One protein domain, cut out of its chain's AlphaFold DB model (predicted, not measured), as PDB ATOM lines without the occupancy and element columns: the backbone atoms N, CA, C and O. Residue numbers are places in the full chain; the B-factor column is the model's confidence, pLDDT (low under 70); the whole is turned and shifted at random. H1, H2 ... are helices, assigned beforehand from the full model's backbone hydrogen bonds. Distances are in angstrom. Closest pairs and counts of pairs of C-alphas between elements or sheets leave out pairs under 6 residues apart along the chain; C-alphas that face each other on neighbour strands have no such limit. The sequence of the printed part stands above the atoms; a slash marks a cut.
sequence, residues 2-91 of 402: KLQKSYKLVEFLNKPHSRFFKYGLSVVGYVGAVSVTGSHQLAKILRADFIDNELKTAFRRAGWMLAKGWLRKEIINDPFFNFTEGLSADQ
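AT A GLANCE: This is residues 2 to 91 of the 402 residues of the protein "LicD family protein" of Thiomicrospira cyclica (strain DSM 14477 / JCM 11371 / ALM1) (UniProt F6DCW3). Three helices, H2, H3 and H4, run up and down in a small bundle, their centres making a triangle, and the short H1 is set crosswise at the end of the bundle where H4 begins. A long tail with no named element, residues 69 to 91, follows H4 and runs round the outside of the bundle. The printed part has 90 residues with four named helices, H1, H2, H3 and H4 in that order along the chain, and no named strand; its class is all helix. The whole is compact and rounded, with a radius of gyration of the C-alphas of 12.6 A and spans of 33 by 27 by 22 A.

HOW THE PARTS SIT: Begin with the longest helix, H2, residues 19 to 37. Next look for H3, residues 40 to 52: it touches H2, and their closest C-alphas are those of Tyr 30 and Ala 43, 4.5 A apart. H2 and H3 form a helical hairpin, at a shallow tilt of 22 degrees, opposite ways. The hub is H4, residues 55 to 68, which touches three other helices. H3 touches it with residues 46 to 50 alone, the closest C-alphas being those of Asp 49 and Ala 58, 4.9 A apart; this second helical hairpin has a shallow tilt of 22 degrees, opposite ways. H2 touches H4 with residues 29 to 37 alone, at a shallow tilt of 14 degrees, the same way; their closest C-alphas are those of Val 36 and Leu 66, 6.4 A apart. H2, H3 and H4 are an up and down bundle, each helix running against the one before it. At residues 55 to 56 of H4 look for H1, residues 7 to 14: the closest C-alphas, of Leu 13 and Leu 55, are 5.7 A apart, and the two helices touch about perpendicular, at 77 degrees. H1 is apart from H2 and from H3. In H1, H2, H3 and H4 every O i to N i+4 pair is within hydrogen-bond range.

IN THESE COORDINATES: Find C-alpha 19 at (0.946, -46.560, -35.000); from there H2 runs 26.0 A to C-alpha 37 at (22.959, -38.260, -45.979). H3 is 17.8 A long, and H4 runs 19.7 A to C-alpha 68 at (28.659, -43.162, -42.278). H1 begins at C-alpha 7, at (17.514, -56.334, -21.284).

THE WHOLE: The two C-alphas farthest apart are those of Tyr 7 and Asp 90, 36.2 A. The printed part has no cut, and the three links between helices are tight. Mean pLDDT of the printed part is 89.0; residues 2 to 4 and residue 53 are under 70.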
ATOM      1  N   LYS A   2      27.127 -43.604 -26.018       64.25
ATOM      2  CA  LYS A   2      26.896 -44.797 -26.856       64.25
ATOM      3  C   LYS A   2      25.778 -45.619 -26.210       64.25
ATOM      4  O   LYS A   2      25.841 -45.850 -25.004       64.25
ATOM      5  N   LEU A   3      24.769 -46.023 -26.977       69.81
ATOM      6  CA  LEU A   3      23.711 -46.913 -26.489       69.81
ATOM      7  C   LEU A   3      24.304 -48.307 -26.250       69.81
ATOM      8  O   LEU A   3      24.958 -48.859 -27.132       69.81
ATOM      9  N   GLN A   4      24.097 -48.861 -25.056       68.88
ATOM     10  CA  GLN A   4      24.516 -50.222 -24.715       68.88
ATOM     11  C   GLN A   4      23.324 -51.178 -24.792       68.88
ATOM     12  O   GLN A   4      22.219 -50.835 -24.367       68.88
ATOM     13  N   LYS A   5      23.559 -52.389 -25.315       72.44
ATOM     14  CA  LYS A   5      22.569 -53.470 -25.279       72.44
ATOM     15  C   LYS A   5      22.330 -53.856 -23.812       72.44
ATOM     16  O   LYS A   5      23.281 -54.152 -23.097       72.44
ATOM     17  N   SER A   6      21.077 -53.799 -23.381       76.81
ATOM     18  CA  SER A   6      20.592 -54.193 -22.049       76.81
ATOM     19  C   SER A   6      19.243 -54.879 -22.211       76.81
ATOM     20  O   SER A   6      18.571 -54.635 -23.223       76.81
ATOM     21  N   TYR A   7      18.821 -55.683 -21.232       75.12
ATOM     22  CA  TYR A   7      17.514 -56.334 -21.284       75.12
ATOM     23  C   TYR A   7      16.387 -55.303 -21.458       75.12
ATOM     24  O   TYR A   7      15.561 -55.439 -22.354       75.12
ATOM     25  N   LYS A   8      16.422 -54.191 -20.709       80.19
ATOM     26  CA  LYS A   8      15.420 -53.109 -20.813       80.19
ATOM     27  C   LYS A   8      15.335 -52.484 -22.207       80.19
ATOM     28  O   LYS A   8      14.242 -52.174 -22.679       80.19
ATOM     29  N   LEU A   9      16.477 -52.277 -22.869       82.50
ATOM     30  CA  LEU A   9      16.495 -51.745 -24.234       82.50
ATOM     31  C   LEU A   9      15.911 -52.760 -25.222       82.50
ATOM     32  O   LEU A   9      15.124 -52.380 -26.084       82.50
ATOM     33  N   VAL A  10      16.275 -54.038 -25.092       79.81
ATOM     34  CA  VAL A  10      15.738 -55.112 -25.942       79.81
ATOM     35  C   VAL A  10      14.232 -55.254 -25.733       79.81
ATOM     36  O   VAL A  10      13.491 -55.256 -26.711       79.81
ATOM     37  N   GLU A  11      13.769 -55.262 -24.483       80.31
ATOM     38  CA  GLU A  11      12.352 -55.296 -24.118       80.31
ATOM     39  C   GLU A  11      11.584 -54.124 -24.747       80.31
ATOM     40  O   GLU A  11      10.530 -54.324 -25.350       80.31
ATOM     41  N   PHE A  12      12.114 -52.899 -24.657       85.25
ATOM     42  CA  PHE A  12      11.503 -51.732 -25.293       85.25
ATOM     43  C   PHE A  12      11.402 -51.894 -26.813       85.25
ATOM     44  O   PHE A  12      10.357 -51.605 -27.389       85.25
ATOM     45  N   LEU A  13      12.463 -52.368 -27.469       84.12
ATOM     46  CA  LEU A  13      12.480 -52.558 -28.921       84.12
ATOM     47  C   LEU A  13      11.572 -53.708 -29.386       84.12
ATOM     48  O   LEU A  13      11.094 -53.664 -30.517       84.12
ATOM     49  N   ASN A  14      11.348 -54.707 -28.528       81.12
ATOM     50  CA  ASN A  14      10.498 -55.874 -28.772       81.12
ATOM     51  C   ASN A  14       9.004 -55.585 -28.602       81.12
ATOM     52  O   ASN A  14       8.172 -56.223 -29.243       81.12
ATOM     53  N   LYS A  15       8.648 -54.665 -27.702       80.25
ATOM     54  CA  LYS A  15       7.248 -54.390 -27.379       80.25
ATOM     55  C   LYS A  15       6.479 -53.866 -28.598       80.25
ATOM     56  O   LYS A  15       7.027 -53.086 -29.381       80.25
ATOM     57  N   PRO A  16       5.196 -54.235 -28.760       76.69
ATOM     58  CA  PRO A  16       4.354 -53.612 -29.765       76.69
ATOM     59  C   PRO A  16       4.187 -52.124 -29.431       76.69
ATOM     60  O   PRO A  16       3.821 -51.756 -28.317       76.69
ATOM     61  N   HIS A  17       4.448 -51.266 -30.416       84.69
ATOM     62  CA  HIS A  17       4.274 -49.817 -30.298       84.69
ATOM     63  C   HIS A  17       3.086 -49.343 -31.122       84.69
ATOM     64  O   HIS A  17       2.804 -49.885 -32.194       84.69
ATOM     65  N   SER A  18       2.414 -48.293 -30.646       87.75
ATOM     66  CA  SER A  18       1.271 -47.711 -31.349       87.75
ATOM     67  C   SER A  18       1.674 -47.158 -32.721       87.75
ATOM     68  O   SER A  18       2.802 -46.699 -32.931       87.75
ATOM     69  N   ARG A  19       0.724 -47.143 -33.665       88.06
ATOM     70  CA  ARG A  19       0.946 -46.560 -35.000       88.06
ATOM     71  C   ARG A  19       1.387 -45.098 -34.907       88.06
ATOM     72  O   ARG A  19       2.310 -44.709 -35.607       88.06
ATOM     73  N   PHE A  20       0.783 -44.313 -34.013       91.06
ATOM     74  CA  PHE A  20       1.148 -42.909 -33.803       91.06
ATOM     75  C   PHE A  20       2.615 -42.747 -33.386       91.06
ATOM     76  O   PHE A  20       3.332 -41.928 -33.959       91.06
ATOM     77  N   PHE A  21       3.082 -43.575 -32.447       91.31
ATOM     78  CA  PHE A  21       4.477 -43.567 -32.015       91.31
ATOM     79  C   PHE A  21       5.433 -43.897 -33.171       91.31
ATOM     80  O   PHE A  21       6.387 -43.158 -33.420       91.31
ATOM     81  N   LYS A  22       5.136 -44.963 -33.926       91.25
ATOM     82  CA  LYS A  22       5.918 -45.362 -35.106       91.25
ATOM     83  C   LYS A  22       5.955 -44.266 -36.171       91.25
ATOM     84  O   LYS A  22       7.026 -43.949 -36.679       91.25
ATOM     85  N   TYR A  23       4.819 -43.632 -36.466       92.69
ATOM     86  CA  TYR A  23       4.754 -42.512 -37.405       92.69
ATOM     87  C   TYR A  23       5.586 -41.316 -36.939       92.69
ATOM     88  O   TYR A  23       6.355 -40.783 -37.741       92.69
ATOM     89  N   GLY A  24       5.499 -40.935 -35.663       94.19
ATOM     90  CA  GLY A  24       6.334 -39.877 -35.092       94.19
ATOM     91  C   GLY A  24       7.828 -40.163 -35.274       94.19
ATOM     92  O   GLY A  24       8.554 -39.332 -35.825       94.19
ATOM     93  N   LEU A  25       8.277 -41.374 -34.918       94.38
ATOM     94  CA  LEU A  25       9.660 -41.805 -35.153       94.38
ATOM     95  C   LEU A  25      10.028 -41.816 -36.641       94.38
ATOM     96  O   LEU A  25      11.124 -41.392 -36.993       94.38
ATOM     97  N   SER A  26       9.119 -42.241 -37.518       94.31
ATOM     98  CA  SER A  26       9.347 -42.283 -38.967       94.31
ATOM     99  C   SER A  26       9.603 -40.895 -39.565       94.31
ATOM    100  O   SER A  26      10.446 -40.755 -40.450       94.31
ATOM    101  N   VAL A  27       8.916 -39.859 -39.064       96.19
ATOM    102  CA  VAL A  27       9.079 -38.470 -39.521       96.19
ATOM    103  C   VAL A  27      10.423 -37.926 -39.052       96.19
ATOM    104  O   VAL A  27      11.189 -37.398 -39.857       96.19
ATOM    105  N   VAL A  28      10.746 -38.124 -37.771       95.75
ATOM    106  CA  VAL A  28      12.046 -37.736 -37.204       95.75
ATOM    107  C   VAL A  28      13.186 -38.458 -37.924       95.75
ATOM    108  O   VAL A  28      14.164 -37.826 -38.324       95.75
ATOM    109  N   GLY A  29      13.043 -39.765 -38.148       94.94
ATOM    110  CA  GLY A  29      13.995 -40.591 -38.881       94.94
ATOM    111  C   GLY A  29      14.197 -40.102 -40.311       94.94
ATOM    112  O   GLY A  29      15.337 -39.946 -40.741       94.94
ATOM    113  N   TYR A  30      13.116 -39.780 -41.027       97.25
ATOM    114  CA  TYR A  30      13.190 -39.234 -42.381       97.25
ATOM    115  C   TYR A  30      13.986 -37.923 -42.425       97.25
ATOM    116  O   TYR A  30      14.960 -37.812 -43.172       97.25
ATOM    117  N   VAL A  31      13.609 -36.938 -41.601       97.38
ATOM    118  CA  VAL A  31      14.272 -35.623 -41.559       97.38
ATOM    119  C   VAL A  31      15.742 -35.768 -41.157       97.38
ATOM    120  O   VAL A  31      16.622 -35.173 -41.785       97.38
ATOM    121  N   GLY A  32      16.025 -36.608 -40.161       95.50
ATOM    122  CA  GLY A  32      17.385 -36.924 -39.734       95.50
ATOM    123  C   GLY A  32      18.216 -37.547 -40.857       95.50
ATOM    124  O   GLY A  32      19.325 -37.091 -41.126       95.50
ATOM    125  N   ALA A  33      17.674 -38.536 -41.570       95.88
ATOM    126  CA  ALA A  33      18.363 -39.187 -42.679       95.88
ATOM    127  C   ALA A  33      18.648 -38.222 -43.837       95.88
ATOM    128  O   ALA A  33      19.768 -38.231 -44.349       95.88
ATOM    129  N   VAL A  34      17.704 -37.353 -44.222       97.06
ATOM    130  CA  VAL A  34      17.968 -36.313 -45.237       97.06
ATOM    131  C   VAL A  34      19.092 -35.393 -44.767       97.06
ATOM    132  O   VAL A  34      20.045 -35.170 -45.509       97.06
ATOM    133  N   SER A  35      19.035 -34.929 -43.519       94.94
ATOM    134  CA  SER A  35      20.034 -34.011 -42.957       94.94
ATOM    135  C   SER A  35      21.441 -34.618 -42.922       94.94
ATOM    136  O   SER A  35      22.431 -33.920 -43.119       94.94
ATOM    137  N   VAL A  36      21.550 -35.927 -42.679       93.62
ATOM    138  CA  VAL A  36      22.827 -36.639 -42.505       93.62
ATOM    139  C   VAL A  36      23.401 -37.160 -43.821       93.62
ATOM    140  O   VAL A  36      24.620 -37.213 -43.988       93.62
ATOM    141  N   THR A  37      22.540 -37.573 -44.748       94.31
ATOM    142  CA  THR A  37      22.959 -38.260 -45.979       94.31
ATOM    143  C   THR A  37      22.813 -37.397 -47.229       94.31
ATOM    144  O   THR A  37      23.496 -37.637 -48.224       94.31
ATOM    145  N   GLY A  38      21.935 -36.391 -47.195       94.44
ATOM    146  CA  GLY A  38      21.513 -35.628 -48.368       94.44
ATOM    147  C   GLY A  38      20.674 -36.436 -49.365       94.44
ATOM    148  O   GLY A  38      20.529 -36.007 -50.505       94.44
ATOM    149  N   SER A  39      20.156 -37.611 -48.981       95.75
ATOM    150  CA  SER A  39      19.417 -38.510 -49.875       95.75
ATOM    151  C   SER A  39      17.987 -38.748 -49.398       95.75
ATOM    152  O   SER A  39      17.743 -39.378 -48.365       95.75
ATOM    153  N   HIS A  40      17.020 -38.320 -50.211       96.88
ATOM    154  CA  HIS A  40      15.610 -38.637 -49.988       96.88
ATOM    155  C   HIS A  40      15.327 -40.135 -50.093       96.88
ATOM    156  O   HIS A  40      14.441 -40.628 -49.398       96.88
ATOM    157  N   GLN A  41      16.063 -40.873 -50.930       97.00
ATOM    158  CA  GLN A  41      15.863 -42.315 -51.058       97.00
ATOM    159  C   GLN A  41      16.279 -43.041 -49.774       97.00
ATOM    160  O   GLN A  41      15.529 -43.877 -49.281       97.00
ATOM    161  N   LEU A  42      17.415 -42.665 -49.176       96.56
ATOM    162  CA  LEU A  42      17.839 -43.214 -47.883       96.56
ATOM    163  C   LEU A  42      16.872 -42.840 -46.755       96.56
ATOM    164  O   LEU A  42      16.547 -43.676 -45.914       96.56
ATOM    165  N   ALA A  43      16.337 -41.620 -46.777       97.19
ATOM    166  CA  ALA A  43      15.309 -41.210 -45.829       97.19
ATOM    167  C   ALA A  43      13.999 -41.999 -45.984       97.19
ATOM    168  O   ALA A  43      13.387 -42.367 -44.983       97.19
ATOM    169  N   LYS A  44      13.585 -42.318 -47.220       96.31
ATOM    170  CA  LYS A  44      12.427 -43.189 -47.487       96.31
ATOM    171  C   LYS A  44      12.641 -44.604 -46.948       96.31
ATOM    172  O   LYS A  44      11.711 -45.137 -46.354       96.31
ATOM    173  N   ILE A  45      13.843 -45.171 -47.106       95.25
ATOM    174  CA  ILE A  45      14.201 -46.480 -46.529       95.25
ATOM    175  C   ILE A  45      14.019 -46.447 -45.011       95.25
ATOM    176  O   ILE A  45      13.277 -47.253 -44.464       95.25
ATOM    177  N   LEU A  46      14.639 -45.476 -44.331       95.50
ATOM    178  CA  LEU A  46      14.569 -45.405 -42.873       95.50
ATOM    179  C   LEU A  46      13.138 -45.146 -42.371       95.50
ATOM    180  O   LEU A  46      12.727 -45.685 -41.347       95.50
ATOM    181  N   ARG A  47      12.358 -44.341 -43.100       94.81
ATOM    182  CA  ARG A  47      10.939 -44.126 -42.801       94.81
ATOM    183  C   ARG A  47      10.146 -45.428 -42.895       94.81
ATOM    184  O   ARG A  47       9.359 -45.694 -41.992       94.81
ATOM    185  N   ALA A  48      10.345 -46.203 -43.963       92.50
ATOM    186  CA  ALA A  48       9.705 -47.504 -44.127       92.50
ATOM    187  C   ALA A  48      10.103 -48.447 -42.983       92.50
ATOM    188  O   ALA A  48       9.230 -49.045 -42.372       92.50
ATOM    189  N   ASP A  49      11.380 -48.472 -42.583       91.75
ATOM    190  CA  ASP A  49      11.815 -49.302 -41.458       91.75
ATOM    191  C   ASP A  49      11.085 -48.981 -40.143       91.75
ATOM    192  O   ASP A  49      10.765 -49.890 -39.387       91.75
ATOM    193  N   PHE A  50      10.807 -47.708 -39.844       92.19
ATOM    194  CA  PHE A  50      10.070 -47.339 -38.627       92.19
ATOM    195  C   PHE A  50       8.574 -47.686 -38.683       92.19
ATOM    196  O   PHE A  50       7.956 -47.857 -37.630       92.19
ATOM    197  N   ILE A  51       7.986 -47.749 -39.881       88.00
ATOM    198  CA  ILE A  51       6.560 -48.044 -40.078       88.00
ATOM    199  C   ILE A  51       6.338 -49.558 -40.161       88.00
ATOM    200  O   ILE A  51       5.540 -50.102 -39.392       88.00
ATOM    201  N   ASP A  52       7.061 -50.205 -41.074       79.06
ATOM    202  CA  ASP A  52       6.815 -51.565 -41.552       79.06
ATOM    203  C   ASP A  52       7.694 -52.604 -40.839       79.06
ATOM    204  O   ASP A  52       7.256 -53.733 -40.638       79.06
ATOM    205  N   ASN A  53       8.906 -52.228 -40.408       65.88
ATOM    206  CA  ASN A  53       9.875 -53.156 -39.818       65.88
ATOM    207  C   ASN A  53       9.960 -53.044 -38.282       65.88
ATOM    208  O   ASN A  53       9.430 -52.126 -37.644       65.88
ATOM    209  N   GLU A  54      10.641 -54.010 -37.655       74.56
ATOM    210  CA  GLU A  54      10.972 -53.932 -36.231       74.56
ATOM    211  C   GLU A  54      11.843 -52.701 -35.943       74.56
ATOM    212  O   GLU A  54      12.822 -52.424 -36.646       74.56
ATOM    213  N   LEU A  55      11.559 -52.011 -34.832       87.00
ATOM    214  CA  LEU A  55      12.316 -50.830 -34.400       87.00
ATOM    215  C   LEU A  55      13.827 -51.089 -34.313       87.00
ATOM    216  O   LEU A  55      14.618 -50.175 -34.535       87.00
ATOM    217  N   LYS A  56      14.244 -52.330 -34.029       87.12
ATOM    218  CA  LYS A  56      15.657 -52.731 -34.001       87.12
ATOM    219  C   LYS A  56      16.375 -52.389 -35.305       87.12
ATOM    220  O   LYS A  56      17.421 -51.745 -35.264       87.12
ATOM    221  N   THR A  57      15.828 -52.802 -36.446       88.19
ATOM    222  CA  THR A  57      16.449 -52.573 -37.758       88.19
ATOM    223  C   THR A  57      16.462 -51.087 -38.090       88.19
ATOM    224  O   THR A  57      17.503 -50.569 -38.493       88.19
ATOM    225  N   ALA A  58      15.361 -50.380 -37.811       92.06
ATOM    226  CA  ALA A  58      15.266 -48.937 -38.014       92.06
ATOM    227  C   ALA A  58      16.343 -48.174 -37.223       92.06
ATOM    228  O   ALA A  58      17.103 -47.388 -37.790       92.06
ATOM    229  N   PHE A  59      16.483 -48.448 -35.920       92.88
ATOM    230  CA  PHE A  59      17.502 -47.800 -35.095       92.88
ATOM    231  C   PHE A  59      18.923 -48.165 -35.538       92.88
ATOM    232  O   PHE A  59      19.756 -47.267 -35.655       92.88
ATOM    233  N   ARG A  60      19.209 -49.440 -35.838       92.56
ATOM    234  CA  ARG A  60      20.530 -49.869 -36.340       92.56
ATOM    235  C   ARG A  60      20.887 -49.160 -37.647       92.56
ATOM    236  O   ARG A  60      21.994 -48.636 -37.768       92.56
ATOM    237  N   ARG A  61      19.937 -49.042 -38.581       94.25
ATOM    238  CA  ARG A  61      20.136 -48.327 -39.848       94.25
ATOM    239  C   ARG A  61      20.314 -46.827 -39.652       94.25
ATOM    240  O   ARG A  61      21.218 -46.256 -40.258       94.25
ATOM    241  N   ALA A  62      19.537 -46.196 -38.773       94.62
ATOM    242  CA  ALA A  62      19.733 -44.792 -38.408       94.62
ATOM    243  C   ALA A  62      21.133 -44.554 -37.815       94.62
ATOM    244  O   ALA A  62      21.831 -43.622 -38.215       94.62
ATOM    245  N   GLY A  63      21.568 -45.426 -36.898       94.00
ATOM    246  CA  GLY A  63      22.908 -45.395 -36.312       94.00
ATOM    247  C   GLY A  63      24.009 -45.559 -37.359       94.00
ATOM    248  O   GLY A  63      24.968 -44.789 -37.360       94.00
ATOM    249  N   TRP A  64      23.841 -46.498 -38.291       94.75
ATOM    250  CA  TRP A  64      24.755 -46.696 -39.415       94.75
ATOM    251  C   TRP A  64      24.822 -45.463 -40.328       94.75
ATOM    252  O   TRP A  64      25.922 -45.006 -40.640       94.75
ATOM    253  N   MET A  65      23.685 -44.854 -40.691       94.56
ATOM    254  CA  MET A  65      23.660 -43.624 -41.499       94.56
ATOM    255  C   MET A  65      24.367 -42.464 -40.788       94.56
ATOM    256  O   MET A  65      25.118 -41.729 -41.421       94.56
ATOM    257  N   LEU A  66      24.178 -42.314 -39.473       93.31
ATOM    258  CA  LEU A  66      24.871 -41.307 -38.658       93.31
ATOM    259  C   LEU A  66      26.382 -41.537 -38.591       93.31
ATOM    260  O   LEU A  66      27.153 -40.579 -38.685       93.31
ATOM    261  N   ALA A  67      26.800 -42.795 -38.454       91.00
ATOM    262  CA  ALA A  67      28.206 -43.175 -38.430       91.00
ATOM    263  C   ALA A  67      28.878 -42.980 -39.800       91.00
ATOM    264  O   ALA A  67      30.030 -42.553 -39.852       91.00
ATOM    265  N   LYS A  68      28.157 -43.255 -40.896       91.75
ATOM    266  CA  LYS A  68      28.659 -43.162 -42.278       91.75
ATOM    267  C   LYS A  68      28.447 -41.794 -42.941       91.75
ATOM    268  O   LYS A  68      29.027 -41.522 -43.995       91.75
ATOM    269  N   GLY A  69      27.632 -40.932 -42.343       90.12
ATOM    270  CA  GLY A  69      27.336 -39.596 -42.849       90.12
ATOM    271  C   GLY A  69      28.392 -38.560 -42.483       90.12
ATOM    272  O   GLY A  69      29.458 -38.860 -41.942       90.12
ATOM    273  N   TRP A  70      28.092 -37.289 -42.752       86.88
ATOM    274  CA  TRP A  70      29.039 -36.202 -42.496       86.88
ATOM    275  C   TRP A  70      29.310 -35.950 -41.004       86.88
ATOM    276  O   TRP A  70      30.413 -35.517 -40.677       86.88
ATOM    277  N   LEU A  71      28.356 -36.278 -40.123       83.88
ATOM    278  CA  LEU A  71      28.479 -36.136 -38.667       83.88
ATOM    279  C   LEU A  71      29.420 -37.157 -38.013       83.88
ATOM    280  O   LEU A  71      29.900 -36.894 -36.913       83.88
ATOM    281  N   ARG A  72      29.651 -38.323 -38.641       83.69
ATOM    282  CA  ARG A  72      30.504 -39.416 -38.122       83.69
ATOM    283  C   ARG A  72      30.211 -39.806 -36.668       83.69
ATOM    284  O   ARG A  72      31.107 -40.158 -35.900       83.69
ATOM    285  N   LYS A  73      28.947 -39.715 -36.256       82.88
ATOM    286  CA  LYS A  73      28.567 -39.917 -34.858       82.88
ATOM    287  C   LYS A  73      28.130 -41.356 -34.638       82.88
ATOM    288  O   LYS A  73      27.026 -41.750 -34.999       82.88
ATOM    289  N   GLU A  74      28.986 -42.123 -33.980       83.69
ATOM    290  CA  GLU A  74      28.708 -43.508 -33.618       83.69
ATOM    291  C   GLU A  74      27.889 -43.571 -32.317       83.69
ATOM    292  O   GLU A  74      28.423 -43.607 -31.205       83.69
ATOM    293  N   ILE A  75      26.561 -43.522 -32.454       84.00
ATOM    294  CA  ILE A  75      25.626 -43.641 -31.320       84.00
ATOM    295  C   ILE A  75      25.351 -45.114 -30.993       84.00
ATOM    296  O   ILE A  75      25.249 -45.480 -29.820       84.00
ATOM    297  N   ILE A  76      25.258 -45.947 -32.030       83.12
ATOM    298  CA  ILE A  76      25.055 -47.394 -31.946       83.12
ATOM    299  C   ILE A  76      26.324 -48.049 -32.485       83.12
ATOM    300  O   ILE A  76      26.664 -47.868 -33.653       83.12
ATOM    301  N   ASN A  77      27.027 -48.775 -31.619       81.94
ATOM    302  CA  ASN A  77      28.215 -49.529 -32.000       81.94
ATOM    303  C   ASN A  77      27.793 -50.911 -32.503       81.94
ATOM    304  O   ASN A  77      27.601 -51.829 -31.707       81.94
ATOM    305  N   ASP A  78      27.606 -51.023 -33.812       86.25
ATOM    306  CA  ASP A  78      27.301 -52.278 -34.492       86.25
ATOM    307  C   ASP A  78      27.980 -52.298 -35.870       86.25
ATOM    308  O   ASP A  78      27.346 -52.040 -36.899       86.25
ATOM    309  N   PRO A  79      29.303 -52.539 -35.909       86.94
ATOM    310  CA  PRO A  79      30.063 -52.498 -37.152       86.94
ATOM    311  C   PRO A  79      29.631 -53.596 -38.132       86.94
ATOM    312  O   PRO A  79      29.889 -53.472 -39.327       86.94
ATOM    313  N   PHE A  80      28.939 -54.635 -37.660       91.06
ATOM    314  CA  PHE A  80      28.541 -55.810 -38.437       91.06
ATOM    315  C   PHE A  80      27.081 -55.767 -38.897       91.06
ATOM    316  O   PHE A  80      26.588 -56.739 -39.468       91.06
ATOM    317  N   PHE A  81      26.381 -54.649 -38.677       91.94
ATOM    318  CA  PHE A  81      25.020 -54.469 -39.165       91.94
ATOM    319  C   PHE A  81      24.945 -54.627 -40.690       91.94
ATOM    320  O   PHE A  81      25.625 -53.919 -41.441       91.94
ATOM    321  N   ASN A  82      24.066 -55.527 -41.140       92.81
ATOM    322  CA  ASN A  82      23.729 -55.690 -42.545       92.81
ATOM    323  C   ASN A  82      22.796 -54.555 -43.005       92.81
ATOM    324  O   ASN A  82      21.573 -54.676 -43.007       92.81
ATOM    325  N   PHE A  83      23.386 -53.440 -43.425       94.62
ATOM    326  CA  PHE A  83      22.655 -52.278 -43.929       94.62
ATOM    327  C   PHE A  83      22.053 -52.485 -45.330       94.62
ATOM    328  O   PHE A  83      21.473 -51.550 -45.877       94.62
ATOM    329  N   THR A  84      22.157 -53.670 -45.934       95.62
ATOM    330  CA  THR A  84      21.545 -53.976 -47.238       95.62
ATOM    331  C   THR A  84      20.294 -54.846 -47.119       95.62
ATOM    332  O   THR A  84      19.609 -55.055 -48.116       95.62
ATOM    333  N   GLU A  85      19.965 -55.331 -45.914       91.75
ATOM    334  CA  GLU A  85      18.789 -56.176 -45.662       91.75
ATOM    335  C   GLU A  85      17.496 -55.470 -46.105       91.75
ATOM    336  O   GLU A  85      17.266 -54.304 -45.761       91.75
ATOM    337  N   GLY A  86      16.679 -56.185 -46.887       90.06
ATOM    338  CA  GLY A  86      15.364 -55.742 -47.365       90.06
ATOM    339  C   GLY A  86      15.370 -54.667 -48.457       90.06
ATOM    340  O   GLY A  86      14.305 -54.162 -48.802       90.06
ATOM    341  N   LEU A  87      16.533 -54.284 -48.995       94.94
ATOM    342  CA  LEU A  87      16.620 -53.190 -49.965       94.94
ATOM    343  C   LEU A  87      16.423 -53.654 -51.411       94.94
ATOM    344  O   LEU A  87      16.915 -54.702 -51.819       94.94
ATOM    345  N   SER A  88      15.763 -52.821 -52.215       95.62
ATOM    346  CA  SER A  88      15.679 -52.991 -53.669       95.62
ATOM    347  C   SER A  88      16.977 -52.576 -54.378       95.62
ATOM    348  O   SER A  88      17.818 -51.875 -53.814       95.62
ATOM    349  N   ALA A  89      17.125 -52.940 -55.656       94.44
ATOM    350  CA  ALA A  89      18.298 -52.571 -56.458       94.44
ATOM    351  C   ALA A  89      18.543 -51.044 -56.511       94.44
ATOM    352  O   ALA A  89      19.674 -50.593 -56.332       94.44
ATOM    353  N   ASP A  90      17.490 -50.233 -56.663       95.75
ATOM    354  CA  ASP A  90      17.608 -48.764 -56.693       95.75
ATOM    355  C   ASP A  90      17.996 -48.176 -55.328       95.75
ATOM    356  O   ASP A  90      18.732 -47.186 -55.226       95.75
ATOM    357  N   GLN A  91      17.507 -48.797 -54.252       97.25
ATOM    358  CA  GLN A  91      17.881 -48.437 -52.888       97.25
ATOM    359  C   GLN A  91      19.352 -48.774 -52.619       97.25
ATOM    360  O   GLN A  91      20.065 -47.931 -52.076       97.25
TER     361      GLN A  91